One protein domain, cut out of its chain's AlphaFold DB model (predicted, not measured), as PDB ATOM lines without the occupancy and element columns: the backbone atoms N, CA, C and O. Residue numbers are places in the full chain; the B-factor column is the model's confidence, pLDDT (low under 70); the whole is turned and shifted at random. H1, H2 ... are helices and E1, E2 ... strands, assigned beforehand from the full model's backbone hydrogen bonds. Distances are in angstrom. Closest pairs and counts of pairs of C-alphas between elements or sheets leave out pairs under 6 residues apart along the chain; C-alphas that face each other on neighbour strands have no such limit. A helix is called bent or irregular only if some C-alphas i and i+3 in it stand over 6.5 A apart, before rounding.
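Overview. This is residues 465 to 566 of the 568 residues of an uncharacterized protein of Desulfurobacterium atlanticum (UniProt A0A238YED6). A small sheet of three parallel strands makes the core, with the short helices H2 and H3 at its border and H1 beyond H3, away from the sheet. The short helices H4 and H5 follow E3 at the end of the printed part, both apart from H1 and H2 and H3, with H5 grazing the sheet by its residues 564 to 565, and residues 491 to 496, between H1 and E2, stick out as a free loop. The printed part has 102 residues, with five named helices and three named strands in the order E1 H1 E2 H2 H3 E3 H4 H5; the sheet runs E1 E2 E3. The class is mixed, helices and strands, with 49 of the 102 residues in named elements, under half. The whole is compact, with a radius of gyration of the C-alphas of 13.7 A and spans of 40 by 30 by 22 A.

Arrangement. E1, residues 466 to 470, is an edge strand, parallel at 11 degrees to the inner strand E2, residues 501 to 505, with N 467 and O 501 2.9 A apart, within hydrogen-bond range. E2 is parallel at 14 degrees to the edge strand E3, residues 545 to 548, with N 548 and O 504 2.8 A apart. Residues 517 to 518 pair antiparallel with residues 546 to 547 of E3. H1, residues 476 to 489, is not on the sheet; it only just touches H3, residues 533 to 539, with 3 pairs of C-alphas within 8 A, the closest those of Gln 486 and Phe 539, 7.3 A, at a shallow tilt of 19 degrees, the same way. E1, H1, E2 form a strand-helix-strand unit, two parallel neighbour strands with a helix between them along the chain, and E2, H2, H3, E3 form another; both crossovers are right-handed. H2, residues 519 to 523, only grazes the sheet; the closest C-alphas to E3 are those of Phe 519 and Ile 545, 6.1 A. H2 and H3 are close but not clearly touching, Glu 523 and Ile 533 having C-alphas 6.8 A apart. H3 also only grazes the sheet, as does H5, residues 561 to 565, whose Ile 564 has its C-alpha 7.2 A from that of Thr 503. H4, residues 554 to 557, is not on the sheet and meets H5 only through their link. Each O i to N i+4 pair is within hydrogen-bond range in H2, H3 and H5, and 8 of 10 are in H1; H4 is too short for such a pair.

Along the chain. E1 begins at C-alpha 466, (23.797, -2.626, -13.153), and is 13.2 A long. H1, 18.4 A, is irregular: C-alphas 477 and 480 are 7.8 A apart. E2 is 13.5 A long, H3 10.3 A and E3 10.4 A, while H2, H4 and H5 are shorter. H5 ends at C-alpha 565, (20.777, -2.807, -6.042).

Size, cuts and confidence. The C-alphas farthest apart, those of Pro 492 and Lys 557, are 40.6 A apart. The printed part has no cut. The links H1 to E2 and E2 to H2 are long. The mean pLDDT of the printed part is 83.7, and residues 476 to 498 are under 70.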
ATOM      1  N   ASP A 465      25.663  -5.625 -15.353       88.19
ATOM      2  CA  ASP A 465      24.272  -5.411 -15.765       88.19
ATOM      3  C   ASP A 465      23.722  -4.110 -15.145       88.19
ATOM      4  O   ASP A 465      23.024  -3.328 -15.800       88.19
ATOM      5  N   HIS A 466      24.118  -3.836 -13.899       92.00
ATOM      6  CA  HIS A 466      23.797  -2.626 -13.153       92.00
ATOM      7  C   HIS A 466      25.060  -2.000 -12.540       92.00
ATOM      8  O   HIS A 466      25.877  -2.684 -11.923       92.00
ATOM      9  N   ILE A 467      25.214  -0.687 -12.689       93.12
ATOM     10  CA  ILE A 467      26.286   0.096 -12.067       93.12
ATOM     11  C   ILE A 467      25.685   0.984 -10.974       93.12
ATOM     12  O   ILE A 467      24.759   1.745 -11.233       93.12
ATOM     13  N   VAL A 468      26.220   0.914  -9.758       95.94
ATOM     14  CA  VAL A 468      25.830   1.771  -8.633       95.94
ATOM     15  C   VAL A 468      26.998   2.684  -8.294       95.94
ATOM     16  O   VAL A 468      28.058   2.232  -7.873       95.94
ATOM     17  N   VAL A 469      26.811   3.979  -8.473       95.62
ATOM     18  CA  VAL A 469      27.826   5.006  -8.262       95.62
ATOM     19  C   VAL A 469      27.517   5.730  -6.966       95.62
ATOM     20  O   VAL A 469      26.409   6.231  -6.795       95.62
ATOM     21  N   ILE A 470      28.485   5.804  -6.057       96.19
ATOM     22  CA  ILE A 470      28.324   6.464  -4.764       96.19
ATOM     23  C   ILE A 470      29.436   7.494  -4.581       96.19
ATOM     24  O   ILE A 470      30.614   7.154  -4.479       96.19
ATOM     25  N   GLY A 471      29.049   8.768  -4.533       93.12
ATOM     26  CA  GLY A 471      29.953   9.886  -4.275       93.12
ATOM     27  C   GLY A 471      31.009  10.122  -5.357       93.12
ATOM     28  O   GLY A 471      32.043  10.715  -5.061       93.12
ATOM     29  N   TYR A 472      30.779   9.642  -6.579       91.06
ATOM     30  CA  TYR A 472      31.638   9.876  -7.738       91.06
ATOM     31  C   TYR A 472      30.852  10.644  -8.803       91.06
ATOM     32  O   TYR A 472      29.788  10.200  -9.231       91.06
ATOM     33  N   SER A 473      31.369  11.804  -9.205       87.88
ATOM     34  CA  SER A 473      30.712  12.739 -10.125       87.88
ATOM     35  C   SER A 473      31.109  12.556 -11.592       87.88
ATOM     36  O   SER A 473      30.656  13.322 -12.439       87.88
ATOM     37  N   PHE A 474      31.925  11.541 -11.905       85.12
ATOM     38  CA  PHE A 474      32.570  11.378 -13.216       85.12
ATOM     39  C   PHE A 474      33.370  12.627 -13.639       85.12
ATOM     40  O   PHE A 474      33.131  13.184 -14.717       85.12
ATOM     41  N   PRO A 475      34.304  13.087 -12.789       77.56
ATOM     42  CA  PRO A 475      35.028  14.327 -13.016       77.56
ATOM     43  C   PRO A 475      35.939  14.242 -14.254       77.56
ATOM     44  O   PRO A 475      36.274  13.162 -14.754       77.56
ATOM     45  N   GLN A 476      36.300  15.409 -14.793       66.56
ATOM     46  CA  GLN A 476      37.058  15.526 -16.044       66.56
ATOM     47  C   GLN A 476      38.510  15.025 -15.932       66.56
ATOM     48  O   GLN A 476      39.109  14.658 -16.936       66.56
ATOM     49  N   ASP A 477      39.097  14.967 -14.741       63.12
ATOM     50  CA  ASP A 477      40.444  14.426 -14.508       63.12
ATOM     51  C   ASP A 477      40.538  12.917 -14.748       63.12
ATOM     52  O   ASP A 477      41.593  12.405 -15.122       63.12
ATOM     53  N   ASP A 478      39.416  12.212 -14.632       69.12
ATOM     54  CA  ASP A 478      39.291  10.810 -15.006       69.12
ATOM     55  C   ASP A 478      38.871  10.621 -16.475       69.12
ATOM     56  O   ASP A 478      38.455   9.530 -16.861       69.12
ATOM     57  N   LEU A 479      39.037  11.638 -17.338       59.25
ATOM     58  CA  LEU A 479      38.672  11.586 -18.761       59.25
ATOM     59  C   LEU A 479      39.247  10.368 -19.483       59.25
ATOM     60  O   LEU A 479      38.530   9.762 -20.261       59.25
ATOM     61  N   LEU A 480      40.496   9.968 -19.226       56.69
ATOM     62  CA  LEU A 480      41.099   8.806 -19.893       56.69
ATOM     63  C   LEU A 480      40.452   7.492 -19.436       56.69
ATOM     64  O   LEU A 480      40.210   6.603 -20.249       56.69
ATOM     65  N   ASN A 481      40.089   7.402 -18.155       62.34
ATOM     66  CA  ASN A 481      39.301   6.290 -17.634       62.34
ATOM     67  C   ASN A 481      37.893   6.312 -18.256       62.34
ATOM     68  O   ASN A 481      37.426   5.293 -18.750       62.34
ATOM     69  N   ASN A 482      37.252   7.478 -18.324       61.56
ATOM     70  CA  ASN A 482      35.933   7.665 -18.930       61.56
ATOM     71  C   ASN A 482      35.943   7.362 -20.439       61.56
ATOM     72  O   ASN A 482      35.013   6.744 -20.946       61.56
ATOM     73  N   TYR A 483      37.005   7.731 -21.150       58.81
ATOM     74  CA  TYR A 483      37.191   7.489 -22.577       58.81
ATOM     75  C   TYR A 483      37.499   6.021 -22.852       58.81
ATOM     76  O   TYR A 483      36.946   5.434 -23.775       58.81
ATOM     77  N   LEU A 484      38.310   5.378 -22.014       61.75
ATOM     78  CA  LEU A 484      38.533   3.945 -22.128       61.75
ATOM     79  C   LEU A 484      37.247   3.163 -21.835       61.75
ATOM     80  O   LEU A 484      36.940   2.215 -22.551       61.75
ATOM     81  N   LEU A 485      36.439   3.605 -20.866       62.53
ATOM     82  CA  LEU A 485      35.083   3.091 -20.681       62.53
ATOM     83  C   LEU A 485      34.239   3.288 -21.955       62.53
ATOM     84  O   LEU A 485      33.534   2.359 -22.351       62.53
ATOM     85  N   GLN A 486      34.337   4.444 -22.631       59.59
ATOM     86  CA  GLN A 486      33.601   4.732 -23.875       59.59
ATOM     87  C   GLN A 486      34.033   3.794 -24.993       59.59
ATOM     88  O   GLN A 486      33.183   3.158 -25.611       59.59
ATOM     89  N   LEU A 487      35.335   3.650 -25.218       57.44
ATOM     90  CA  LEU A 487      35.893   2.783 -26.249       57.44
ATOM     91  C   LEU A 487      35.529   1.320 -26.013       57.44
ATOM     92  O   LEU A 487      35.026   0.646 -26.909       57.44
ATOM     93  N   LEU A 488      35.700   0.847 -24.781       56.38
ATOM     94  CA  LEU A 488      35.355  -0.515 -24.403       56.38
ATOM     95  C   LEU A 488      33.851  -0.770 -24.510       56.38
ATOM     96  O   LEU A 488      33.446  -1.886 -24.826       56.38
ATOM     97  N   SER A 489      33.020   0.266 -24.345       53.69
ATOM     98  CA  SER A 489      31.583   0.159 -24.574       53.69
ATOM     99  C   SER A 489      31.225  -0.115 -26.045       53.69
ATOM    100  O   SER A 489      30.117  -0.572 -26.321       53.69
ATOM    101  N   ILE A 490      32.105   0.182 -27.016       57.91
ATOM    102  CA  ILE A 490      31.919  -0.047 -28.476       57.91
ATOM    103  C   ILE A 490      32.228  -1.495 -28.864       57.91
ATOM    104  O   ILE A 490      31.906  -1.902 -29.977       57.91
ATOM    105  N   SER A 491      32.757  -2.303 -27.939       55.06
ATOM    106  CA  SER A 491      33.012  -3.713 -28.205       55.06
ATOM    107  C   SER A 491      31.735  -4.429 -28.690       55.06
ATOM    108  O   SER A 491      30.706  -4.358 -28.005       55.06
ATOM    109  N   PRO A 492      31.782  -5.146 -29.830       54.12
ATOM    110  CA  PRO A 492      30.653  -5.929 -30.346       54.12
ATOM    111  C   PRO A 492      30.196  -7.041 -29.383       54.12
ATOM    112  O   PRO A 492      29.094  -7.568 -29.518       54.12
ATOM    113  N   GLU A 493      31.005  -7.361 -28.369       52.72
ATOM    114  CA  GLU A 493      30.669  -8.282 -27.281       52.72
ATOM    115  C   GLU A 493      29.647  -7.706 -26.289       52.72
ATOM    116  O   GLU A 493      28.997  -8.456 -25.557       52.72
ATOM    117  N   ILE A 494      29.451  -6.381 -26.273       57.78
ATOM    118  CA  ILE A 494      28.426  -5.729 -25.452       57.78
ATOM    119  C   ILE A 494      27.099  -5.866 -26.178       57.78
ATOM    120  O   ILE A 494      26.574  -4.938 -26.802       57.78
ATOM    121  N   LYS A 495      26.549  -7.076 -26.079       50.75
ATOM    122  CA  LYS A 495      25.181  -7.370 -26.476       50.75
ATOM    123  C   LYS A 495      24.262  -6.467 -25.660       50.75
ATOM    124  O   LYS A 495      23.997  -6.704 -24.488       50.75
ATOM    125  N   ASP A 496      23.780  -5.426 -26.327       62.34
ATOM    126  CA  ASP A 496      22.692  -4.569 -25.880       62.34
ATOM    127  C   ASP A 496      23.061  -3.567 -24.765       62.34
ATOM    128  O   ASP A 496      22.496  -3.576 -23.669       62.34
ATOM    129  N   ARG A 497      23.940  -2.594 -25.085       57.69
ATOM    130  CA  ARG A 497      24.158  -1.356 -24.286       57.69
ATOM    131  C   ARG A 497      22.859  -0.774 -23.709       57.69
ATOM    132  O   ARG A 497      22.838  -0.222 -22.617       57.69
ATOM    133  N   LYS A 498      21.757  -0.930 -24.451       61.75
ATOM    134  CA  LYS A 498      20.413  -0.433 -24.146       61.75
ATOM    135  C   LYS A 498      19.755  -1.106 -22.929       61.75
ATOM    136  O   LYS A 498      18.687  -0.641 -22.526       61.75
ATOM    137  N   LYS A 499      20.340  -2.168 -22.363       78.12
ATOM    138  CA  LYS A 499      19.846  -2.871 -21.165       78.12
ATOM    139  C   LYS A 499      20.613  -2.544 -19.884       78.12
ATOM    140  O   LYS A 499      20.054  -2.748 -18.812       78.12
ATOM    141  N   LYS A 500      21.838  -2.011 -19.978       85.19
ATOM    142  CA  LYS A 500      22.622  -1.618 -18.798       85.19
ATOM    143  C   LYS A 500      21.908  -0.514 -18.031       85.19
ATOM    144  O   LYS A 500      21.412   0.437 -18.644       85.19
ATOM    145  N   LYS A 501      21.889  -0.641 -16.706       91.06
ATOM    146  CA  LYS A 501      21.288   0.326 -15.784       91.06
ATOM    147  C   LYS A 501      22.354   1.019 -14.946       91.06
ATOM    148  O   LYS A 501      23.400   0.430 -14.669       91.06
ATOM    149  N   ILE A 502      22.084   2.251 -14.525       92.62
ATOM    150  CA  ILE A 502      22.958   3.008 -13.630       92.62
ATOM    151  C   ILE A 502      22.167   3.751 -12.550       92.62
ATOM    152  O   ILE A 502      21.223   4.491 -12.829       92.62
ATOM    153  N   THR A 503      22.589   3.562 -11.305       95.88
ATOM    154  CA  THR A 503      22.125   4.312 -10.137       95.88
ATOM    155  C   THR A 503      23.240   5.247  -9.700       95.88
ATOM    156  O   THR A 503      24.325   4.773  -9.376       95.88
ATOM    157  N   VAL A 504      22.994   6.554  -9.665       96.25
ATOM    158  CA  VAL A 504      23.972   7.545  -9.192       96.25
ATOM    159  C   VAL A 504      23.496   8.141  -7.876       96.25
ATOM    160  O   VAL A 504      22.382   8.642  -7.793       96.25
ATOM    161  N   ILE A 505      24.337   8.091  -6.850       97.00
ATOM    162  CA  ILE A 505      24.085   8.661  -5.527       97.00
ATOM    163  C   ILE A 505      25.192   9.675  -5.261       97.00
ATOM    164  O   ILE A 505      26.333   9.310  -4.976       97.00
ATOM    165  N   ILE A 506      24.856  10.953  -5.346       94.88
ATOM    166  CA  ILE A 506      25.752  12.070  -5.039       94.88
ATOM    167  C   ILE A 506      25.060  12.984  -4.026       94.88
ATOM    168  O   ILE A 506      23.864  12.850  -3.801       94.88
ATOM    169  N   TYR A 507      25.797  13.842  -3.330       92.81
ATOM    170  CA  TYR A 507      25.190  14.833  -2.446       92.81
ATOM    171  C   TYR A 507      25.023  16.149  -3.203       92.81
ATOM    172  O   TYR A 507      25.974  16.620  -3.820       92.81
ATOM    173  N   ASN A 508      23.841  16.754  -3.128       92.44
ATOM    174  CA  ASN A 508      23.635  18.149  -3.494       92.44
ATOM    175  C   ASN A 508      22.607  18.761  -2.534       92.44
ATOM    176  O   ASN A 508      21.532  18.199  -2.330       92.44
ATOM    177  N   SER A 509      22.937  19.890  -1.909       91.00
ATOM    178  CA  SER A 509      22.065  20.542  -0.923       91.00
ATOM    179  C   SER A 509      20.781  21.108  -1.530       91.00
ATOM    180  O   SER A 509      19.758  21.152  -0.855       91.00
ATOM    181  N   SER A 510      20.822  21.519  -2.798       92.19
ATOM    182  CA  SER A 510      19.712  22.187  -3.485       92.19
ATOM    183  C   SER A 510      18.664  21.214  -4.032       92.19
ATOM    184  O   SER A 510      17.562  21.636  -4.368       92.19
ATOM    185  N   PHE A 511      18.980  19.919  -4.103       90.50
ATOM    186  CA  PHE A 511      18.127  18.897  -4.716       90.50
ATOM    187  C   PHE A 511      17.863  17.743  -3.737       90.50
ATOM    188  O   PHE A 511      18.360  16.643  -3.915       90.50
ATOM    189  N   GLN A 512      17.109  17.970  -2.657       91.25
ATOM    190  CA  GLN A 512      16.818  16.925  -1.647       91.25
ATOM    191  C   GLN A 512      15.322  16.651  -1.432       91.25
ATOM    192  O   GLN A 512      14.933  15.900  -0.524       91.25
ATOM    193  N   ASP A 513      14.472  17.247  -2.272       93.25
ATOM    194  CA  ASP A 513      13.017  17.123  -2.206       93.25
ATOM    195  C   ASP A 513      12.526  15.721  -2.598       93.25
ATOM    196  O   ASP A 513      11.495  15.270  -2.100       93.25
ATOM    197  N   LYS A 514      13.296  14.976  -3.402       94.19
ATOM    198  CA  LYS A 514      12.965  13.611  -3.839       94.19
ATOM    199  C   LYS A 514      14.105  12.635  -3.569       94.19
ATOM    200  O   LYS A 514      15.254  13.013  -3.362       94.19
ATOM    201  N   VAL A 515      13.775  11.343  -3.574       95.06
ATOM    202  CA  VAL A 515      14.776  10.268  -3.506       95.06
ATOM    203  C   VAL A 515      15.416  10.047  -4.873       95.06
ATOM    204  O   VAL A 515      16.638  10.108  -4.982       95.06
ATOM    205  N   TRP A 516      14.593   9.808  -5.899       96.00
ATOM    206  CA  TRP A 516      15.030   9.523  -7.264       96.00
ATOM    207  C   TRP A 516      14.538  10.607  -8.220       96.00
ATOM    208  O   TRP A 516      13.338  10.860  -8.312       96.00
ATOM    209  N   TYR A 517      15.472  11.197  -8.955       95.12
ATOM    210  CA  TYR A 517      15.215  12.122 -10.049       95.12
ATOM    211  C   TYR A 517      15.300  11.367 -11.373       95.12
ATOM    212  O   TYR A 517      16.190  10.530 -11.581       95.12
ATOM    213  N   LYS A 518      14.376  11.679 -12.283       91.44
ATOM    214  CA  LYS A 518      14.445  11.229 -13.673       91.44
ATOM    215  C   LYS A 518      15.575  11.964 -14.379       91.44
ATOM    216  O   LYS A 518      15.819  13.139 -14.117       91.44
ATOM    217  N   PHE A 519      16.210  11.302 -15.340       92.81
ATOM    218  CA  PHE A 519      17.312  11.904 -16.091       92.81
ATOM    219  C   PHE A 519      16.937  13.244 -16.751       92.81
ATOM    220  O   PHE A 519      17.692  14.205 -16.659       92.81
ATOM    221  N   SER A 520      15.730  13.344 -17.315       92.62
ATOM    222  CA  SER A 520      15.222  14.571 -17.940       92.62
ATOM    223  C   SER A 520      14.939  15.718 -16.960       92.62
ATOM    224  O   SER A 520      14.877  16.872 -17.377       92.62
ATOM    225  N   GLU A 521      14.753  15.438 -15.665       92.88
ATOM    226  CA  GLU A 521      14.690  16.480 -14.631       92.88
ATOM    227  C   GLU A 521      16.094  17.022 -14.342       92.88
ATOM    228  O   GLU A 521      16.276  18.229 -14.228       92.88
ATOM    229  N   VAL A 522      17.085  16.129 -14.282       93.06
ATOM    230  CA  VAL A 522      18.481  16.474 -13.990       93.06
ATOM    231  C   VAL A 522      19.141  17.219 -15.151       93.06
ATOM    232  O   VAL A 522      19.879  18.173 -14.924       93.06
ATOM    233  N   GLU A 523      18.850  16.846 -16.397       92.00
ATOM    234  CA  GLU A 523      19.430  17.494 -17.580       92.00
ATOM    235  C   GLU A 523      19.095  18.993 -17.655       92.00
ATOM    236  O   GLU A 523      19.935  19.792 -18.064       92.00
ATOM    237  N   LYS A 524      17.908  19.395 -17.180       91.94
ATOM    238  CA  LYS A 524      17.471  20.803 -17.138       91.94
ATOM    239  C   LYS A 524      18.298  21.675 -16.198       91.94
ATOM    240  O   LYS A 524      18.276  22.892 -16.327       91.94
ATOM    241  N   VAL A 525      18.984  21.059 -15.240       90.19
ATOM    242  CA  VAL A 525      19.789  21.740 -14.221       90.19
ATOM    243  C   VAL A 525      21.257  21.325 -14.296       90.19
ATOM    244  O   VAL A 525      22.006  21.561 -13.360       90.19
ATOM    245  N   LYS A 526      21.695  20.704 -15.400       88.44
ATOM    246  CA  LYS A 526      23.047  20.137 -15.516       88.44
ATOM    247  C   LYS A 526      24.163  21.152 -15.245       88.44
ATOM    248  O   LYS A 526      25.162  20.789 -14.641       88.44
ATOM    249  N   ASP A 527      23.962  22.414 -15.621       85.88
ATOM    250  CA  ASP A 527      24.970  23.471 -15.478       85.88
ATOM    251  C   ASP A 527      25.155  23.927 -14.019       85.88
ATOM    252  O   ASP A 527      26.145  24.578 -13.693       85.88
ATOM    253  N   SER A 528      24.225  23.576 -13.122       84.94
ATOM    254  CA  SER A 528      24.335  23.824 -11.679       84.94
ATOM    255  C   SER A 528      24.806  22.599 -10.889       84.94
ATOM    256  O   SER A 528      24.810  22.620  -9.654       84.94
ATOM    257  N   LEU A 529      25.205  21.526 -11.579       85.69
ATOM    258  CA  LEU A 529      25.639  20.271 -10.980       85.69
ATOM    259  C   LEU A 529      27.097  19.967 -11.330       85.69
ATOM    260  O   LEU A 529      27.522  20.067 -12.472       85.69
ATOM    261  N   GLU A 530      27.845  19.460 -10.352       82.31
ATOM    262  CA  GLU A 530      29.197  18.918 -10.564       82.31
ATOM    263  C   GLU A 530      29.199  17.533 -11.239       82.31
ATOM    264  O   GLU A 530      30.253  16.969 -11.531       82.31
ATOM    265  N   LEU A 531      28.020  16.942 -11.452       86.38
ATOM    266  CA  LEU A 531      27.857  15.634 -12.075       86.38
ATOM    267  C   LEU A 531      27.994  15.747 -13.598       86.38
ATOM    268  O   LEU A 531      27.253  16.490 -14.236       86.38
ATOM    269  N   ASN A 532      28.863  14.937 -14.202       86.69
ATOM    270  CA  ASN A 532      29.021  14.895 -15.656       86.69
ATOM    271  C   ASN A 532      27.834  14.178 -16.332       86.69
ATOM    272  O   ASN A 532      27.844  12.964 -16.560       86.69
ATOM    273  N   ILE A 533      26.786  14.944 -16.638       87.94
ATOM    274  CA  ILE A 533      25.556  14.456 -17.277       87.94
ATOM    275  C   ILE A 533      25.813  13.938 -18.696       87.94
ATOM    276  O   ILE A 533      25.222  12.932 -19.092       87.94
ATOM    277  N   ASP A 534      26.730  14.563 -19.437       83.94
ATOM    278  CA  ASP A 534      27.047  14.163 -20.811       83.94
ATOM    279  C   ASP A 534      27.666  12.760 -20.856       83.94
ATOM    280  O   ASP A 534      27.329  11.955 -21.730       83.94
ATOM    281  N   PHE A 535      28.500  12.409 -19.870       82.31
ATOM    282  CA  PHE A 535      28.963  11.032 -19.696       82.31
ATOM    283  C   PHE A 535      27.775  10.072 -19.556       82.31
ATOM    284  O   PHE A 535      27.680   9.098 -20.297       82.31
ATOM    285  N   LEU A 536      26.824  10.343 -18.660       85.81
ATOM    286  CA  LEU A 536      25.679   9.449 -18.455       85.81
ATOM    287  C   LEU A 536      24.833   9.295 -19.729       85.81
ATOM    288  O   LEU A 536      24.482   8.170 -20.098       85.81
ATOM    289  N   LYS A 537      24.579  10.404 -20.436       84.50
ATOM    290  CA  LYS A 537      23.805  10.445 -21.686       84.50
ATOM    291  C   LYS A 537      24.441   9.620 -22.805       84.50
ATOM    292  O   LYS A 537      23.741   8.936 -23.547       84.50
ATOM    293  N   ASN A 538      25.769   9.660 -22.913       79.06
ATOM    294  CA  ASN A 538      26.505   8.973 -23.975       79.06
ATOM    295  C   ASN A 538      26.545   7.445 -23.800       79.06
ATOM    296  O   ASN A 538      26.724   6.716 -24.778       79.06
ATOM    297  N   PHE A 539      26.369   6.944 -22.574       75.81
ATOM    298  CA  PHE A 539      26.483   5.514 -22.267       75.81
ATOM    299  C   PHE A 539      25.160   4.811 -21.998       75.81
ATOM    300  O   PHE A 539      25.021   3.626 -22.320       75.81
ATOM    301  N   PHE A 540      24.206   5.503 -21.382       83.25
ATOM    302  CA  PHE A 540      22.986   4.898 -20.871       83.25
ATOM    303  C   PHE A 540      21.761   5.525 -21.524       83.25
ATOM    304  O   PHE A 540      21.709   6.714 -21.817       83.25
ATOM    305  N   LYS A 541      20.724   4.711 -21.727       86.38
ATOM    306  CA  LYS A 541      19.404   5.241 -22.078       86.38
ATOM    307  C   LYS A 541      18.823   5.977 -20.880       86.38
ATOM    308  O   LYS A 541      18.902   5.454 -19.776       86.38
ATOM    309  N   GLU A 542      18.119   7.079 -21.116       89.31
ATOM    310  CA  GLU A 542      17.502   7.889 -20.052       89.31
ATOM    311  C   GLU A 542      16.666   7.063 -19.066       89.31
ATOM    312  O   GLU A 542      16.817   7.198 -17.857       89.31
ATOM    313  N   LYS A 543      15.846   6.127 -19.570       90.50
ATOM    314  CA  LYS A 543      15.017   5.237 -18.736       90.50
ATOM    315  C   LYS A 543      15.805   4.267 -17.842       90.50
ATOM    316  O   LYS A 543      15.228   3.653 -16.954       90.50
ATOM    317  N   ASN A 544      17.098   4.095 -18.109       91.25
ATOM    318  CA  ASN A 544      18.007   3.227 -17.367       91.25
ATOM    319  C   ASN A 544      18.937   4.030 -16.440       91.25
ATOM    320  O   ASN A 544      19.890   3.462 -15.904       91.25
ATOM    321  N   ILE A 545      18.697   5.332 -16.274       92.50
ATOM    322  CA  ILE A 545      19.446   6.207 -15.377       92.50
ATOM    323  C   ILE A 545      18.500   6.656 -14.266       92.50
ATOM    324  O   ILE A 545      17.420   7.182 -14.536       92.50
ATOM    325  N   ARG A 546      18.923   6.496 -13.013       94.00
ATOM    326  CA  ARG A 546      18.285   7.160 -11.872       94.00
ATOM    327  C   ARG A 546      19.339   7.816 -10.999       94.00
ATOM    328  O   ARG A 546      20.424   7.264 -10.803       94.00
ATOM    329  N   ILE A 547      19.013   8.998 -10.495       96.56
ATOM    330  CA  ILE A 547      19.957   9.845  -9.767       96.56
ATOM    331  C   ILE A 547      19.327  10.232  -8.432       96.56
ATOM    332  O   ILE A 547      18.153  10.587  -8.378       96.56
ATOM    333  N   SER A 548      20.101  10.150  -7.357       96.81
ATOM    334  CA  SER A 548      19.752  10.655  -6.036       96.81
ATOM    335  C   SER A 548      20.798  11.660  -5.581       96.81
ATOM    336  O   SER A 548      21.999  11.417  -5.708       96.81
ATOM    337  N   PHE A 549      20.319  12.765  -5.020       96.25
ATOM    338  CA  PHE A 549      21.127  13.880  -4.528       96.25
ATOM    339  C   PHE A 549      21.206  13.929  -2.987       96.25
ATOM    340  O   PHE A 549      21.771  14.856  -2.409       96.25
ATOM    341  N   LEU A 550      20.675  12.908  -2.301       95.19
ATOM    342  CA  LEU A 550      20.696  12.807  -0.835       95.19
ATOM    343  C   LEU A 550      22.093  12.509  -0.267       95.19
ATOM    344  O   LEU A 550      22.331  12.714   0.921       95.19
ATOM    345  N   GLY A 551      23.018  12.007  -1.090       93.69
ATOM    346  CA  GLY A 551      24.330  11.542  -0.650       93.69
ATOM    347  C   GLY A 551      24.297  10.245   0.168       93.69
ATOM    348  O   GLY A 551      23.248   9.703   0.528       93.69
ATOM    349  N   PHE A 552      25.485   9.722   0.472       94.62
ATOM    350  CA  PHE A 552      25.660   8.498   1.256       94.62
ATOM    351  C   PHE A 552      26.288   8.823   2.624       94.62
ATOM    352  O   PHE A 552      27.202   9.646   2.683       94.62
ATOM    353  N   PRO A 553      25.811   8.238   3.742       94.38
ATOM    354  CA  PRO A 553      24.825   7.161   3.846       94.38
ATOM    355  C   PRO A 553      23.386   7.676   4.037       94.38
ATOM    356  O   PRO A 553      22.521   6.923   4.479       94.38
ATOM    357  N   ASP A 554      23.119   8.961   3.800       94.75
ATOM    358  CA  ASP A 554      21.833   9.573   4.146       94.75
ATOM    359  C   ASP A 554      20.663   9.083   3.299       94.75
ATOM    360  O   ASP A 554      19.556   8.968   3.826       94.75
ATOM    361  N   ILE A 555      20.913   8.676   2.054       95.88
ATOM    362  CA  ILE A 555      19.929   7.975   1.225       95.88
ATOM    363  C   ILE A 555      19.315   6.755   1.942       95.88
ATOM    364  O   ILE A 555      18.113   6.522   1.827       95.88
ATOM    365  N   LEU A 556      20.086   6.046   2.780       95.94
ATOM    366  CA  LEU A 556      19.629   4.859   3.522       95.94
ATOM    367  C   LEU A 556      18.586   5.176   4.608       95.94
ATOM    368  O   LEU A 556      18.028   4.269   5.215       95.94
ATOM    369  N   LYS A 557      18.317   6.461   4.883       94.31
ATOM    370  CA  LYS A 557      17.190   6.882   5.731       94.31
ATOM    371  C   LYS A 557      15.846   6.776   5.003       94.31
ATOM    372  O   LYS A 557      14.814   6.782   5.663       94.31
ATOM    373  N   ARG A 558      15.855   6.763   3.665       95.38
ATOM    374  CA  ARG A 558      14.648   6.809   2.827       95.38
ATOM    375  C   ARG A 558      14.442   5.553   1.985       95.38
ATOM    376  O   ARG A 558      13.311   5.293   1.603       95.38
ATOM    377  N   VAL A 559      15.502   4.792   1.715       94.88
ATOM    378  CA  VAL A 559      15.438   3.556   0.919       94.88
ATOM    379  C   VAL A 559      16.225   2.435   1.577       94.88
ATOM    380  O   VAL A 559      17.206   2.679   2.286       94.88
ATOM    381  N   ARG A 560      15.822   1.194   1.300       93.44
ATOM    382  CA  ARG A 560      16.590   0.002   1.680       93.44
ATOM    383  C   ARG A 560      17.675  -0.300   0.644       93.44
ATOM    384  O   ARG A 560      17.619   0.197  -0.482       93.44
ATOM    385  N   TYR A 561      18.663  -1.120   1.003       92.69
ATOM    386  CA  TYR A 561      19.752  -1.451   0.078       92.69
ATOM    387  C   TYR A 561      19.241  -2.222  -1.149       92.69
ATOM    388  O   TYR A 561      19.759  -1.996  -2.242       92.69
ATOM    389  N   GLU A 562      18.192  -3.045  -1.004       93.38
ATOM    390  CA  GLU A 562      17.570  -3.801  -2.097       93.38
ATOM    391  C   GLU A 562      17.071  -2.867  -3.192       93.38
ATOM    392  O   GLU A 562      17.234  -3.155  -4.371       93.38
ATOM    393  N   GLU A 563      16.508  -1.717  -2.821       93.12
ATOM    394  CA  GLU A 563      16.044  -0.718  -3.782       93.12
ATOM    395  C   GLU A 563      17.215  -0.093  -4.546       93.12
ATOM    396  O   GLU A 563      17.078   0.213  -5.729       93.12
ATOM    397  N   ILE A 564      18.384   0.055  -3.912       93.44
ATOM    398  CA  ILE A 564      19.606   0.569  -4.547       93.44
ATOM    399  C   ILE A 564      20.193  -0.458  -5.519       93.44
ATOM    400  O   ILE A 564      20.627  -0.061  -6.598       93.44
ATOM    401  N   ILE A 565      20.201  -1.752  -5.184       90.50
ATOM    402  CA  ILE A 565      20.777  -2.807  -6.042       90.50
ATOM    403  C   ILE A 565      19.812  -3.291  -7.127       90.50
ATOM    404  O   ILE A 565      20.246  -3.598  -8.240       90.50
ATOM    405  N   ASN A 566      18.510  -3.293  -6.846       87.50
ATOM    406  CA  ASN A 566      17.466  -3.712  -7.770       87.50
ATOM    407  C   ASN A 566      16.908  -2.476  -8.467       87.50
ATOM    408  O   ASN A 566      15.945  -1.853  -8.032       87.50
TER     409      ASN A 566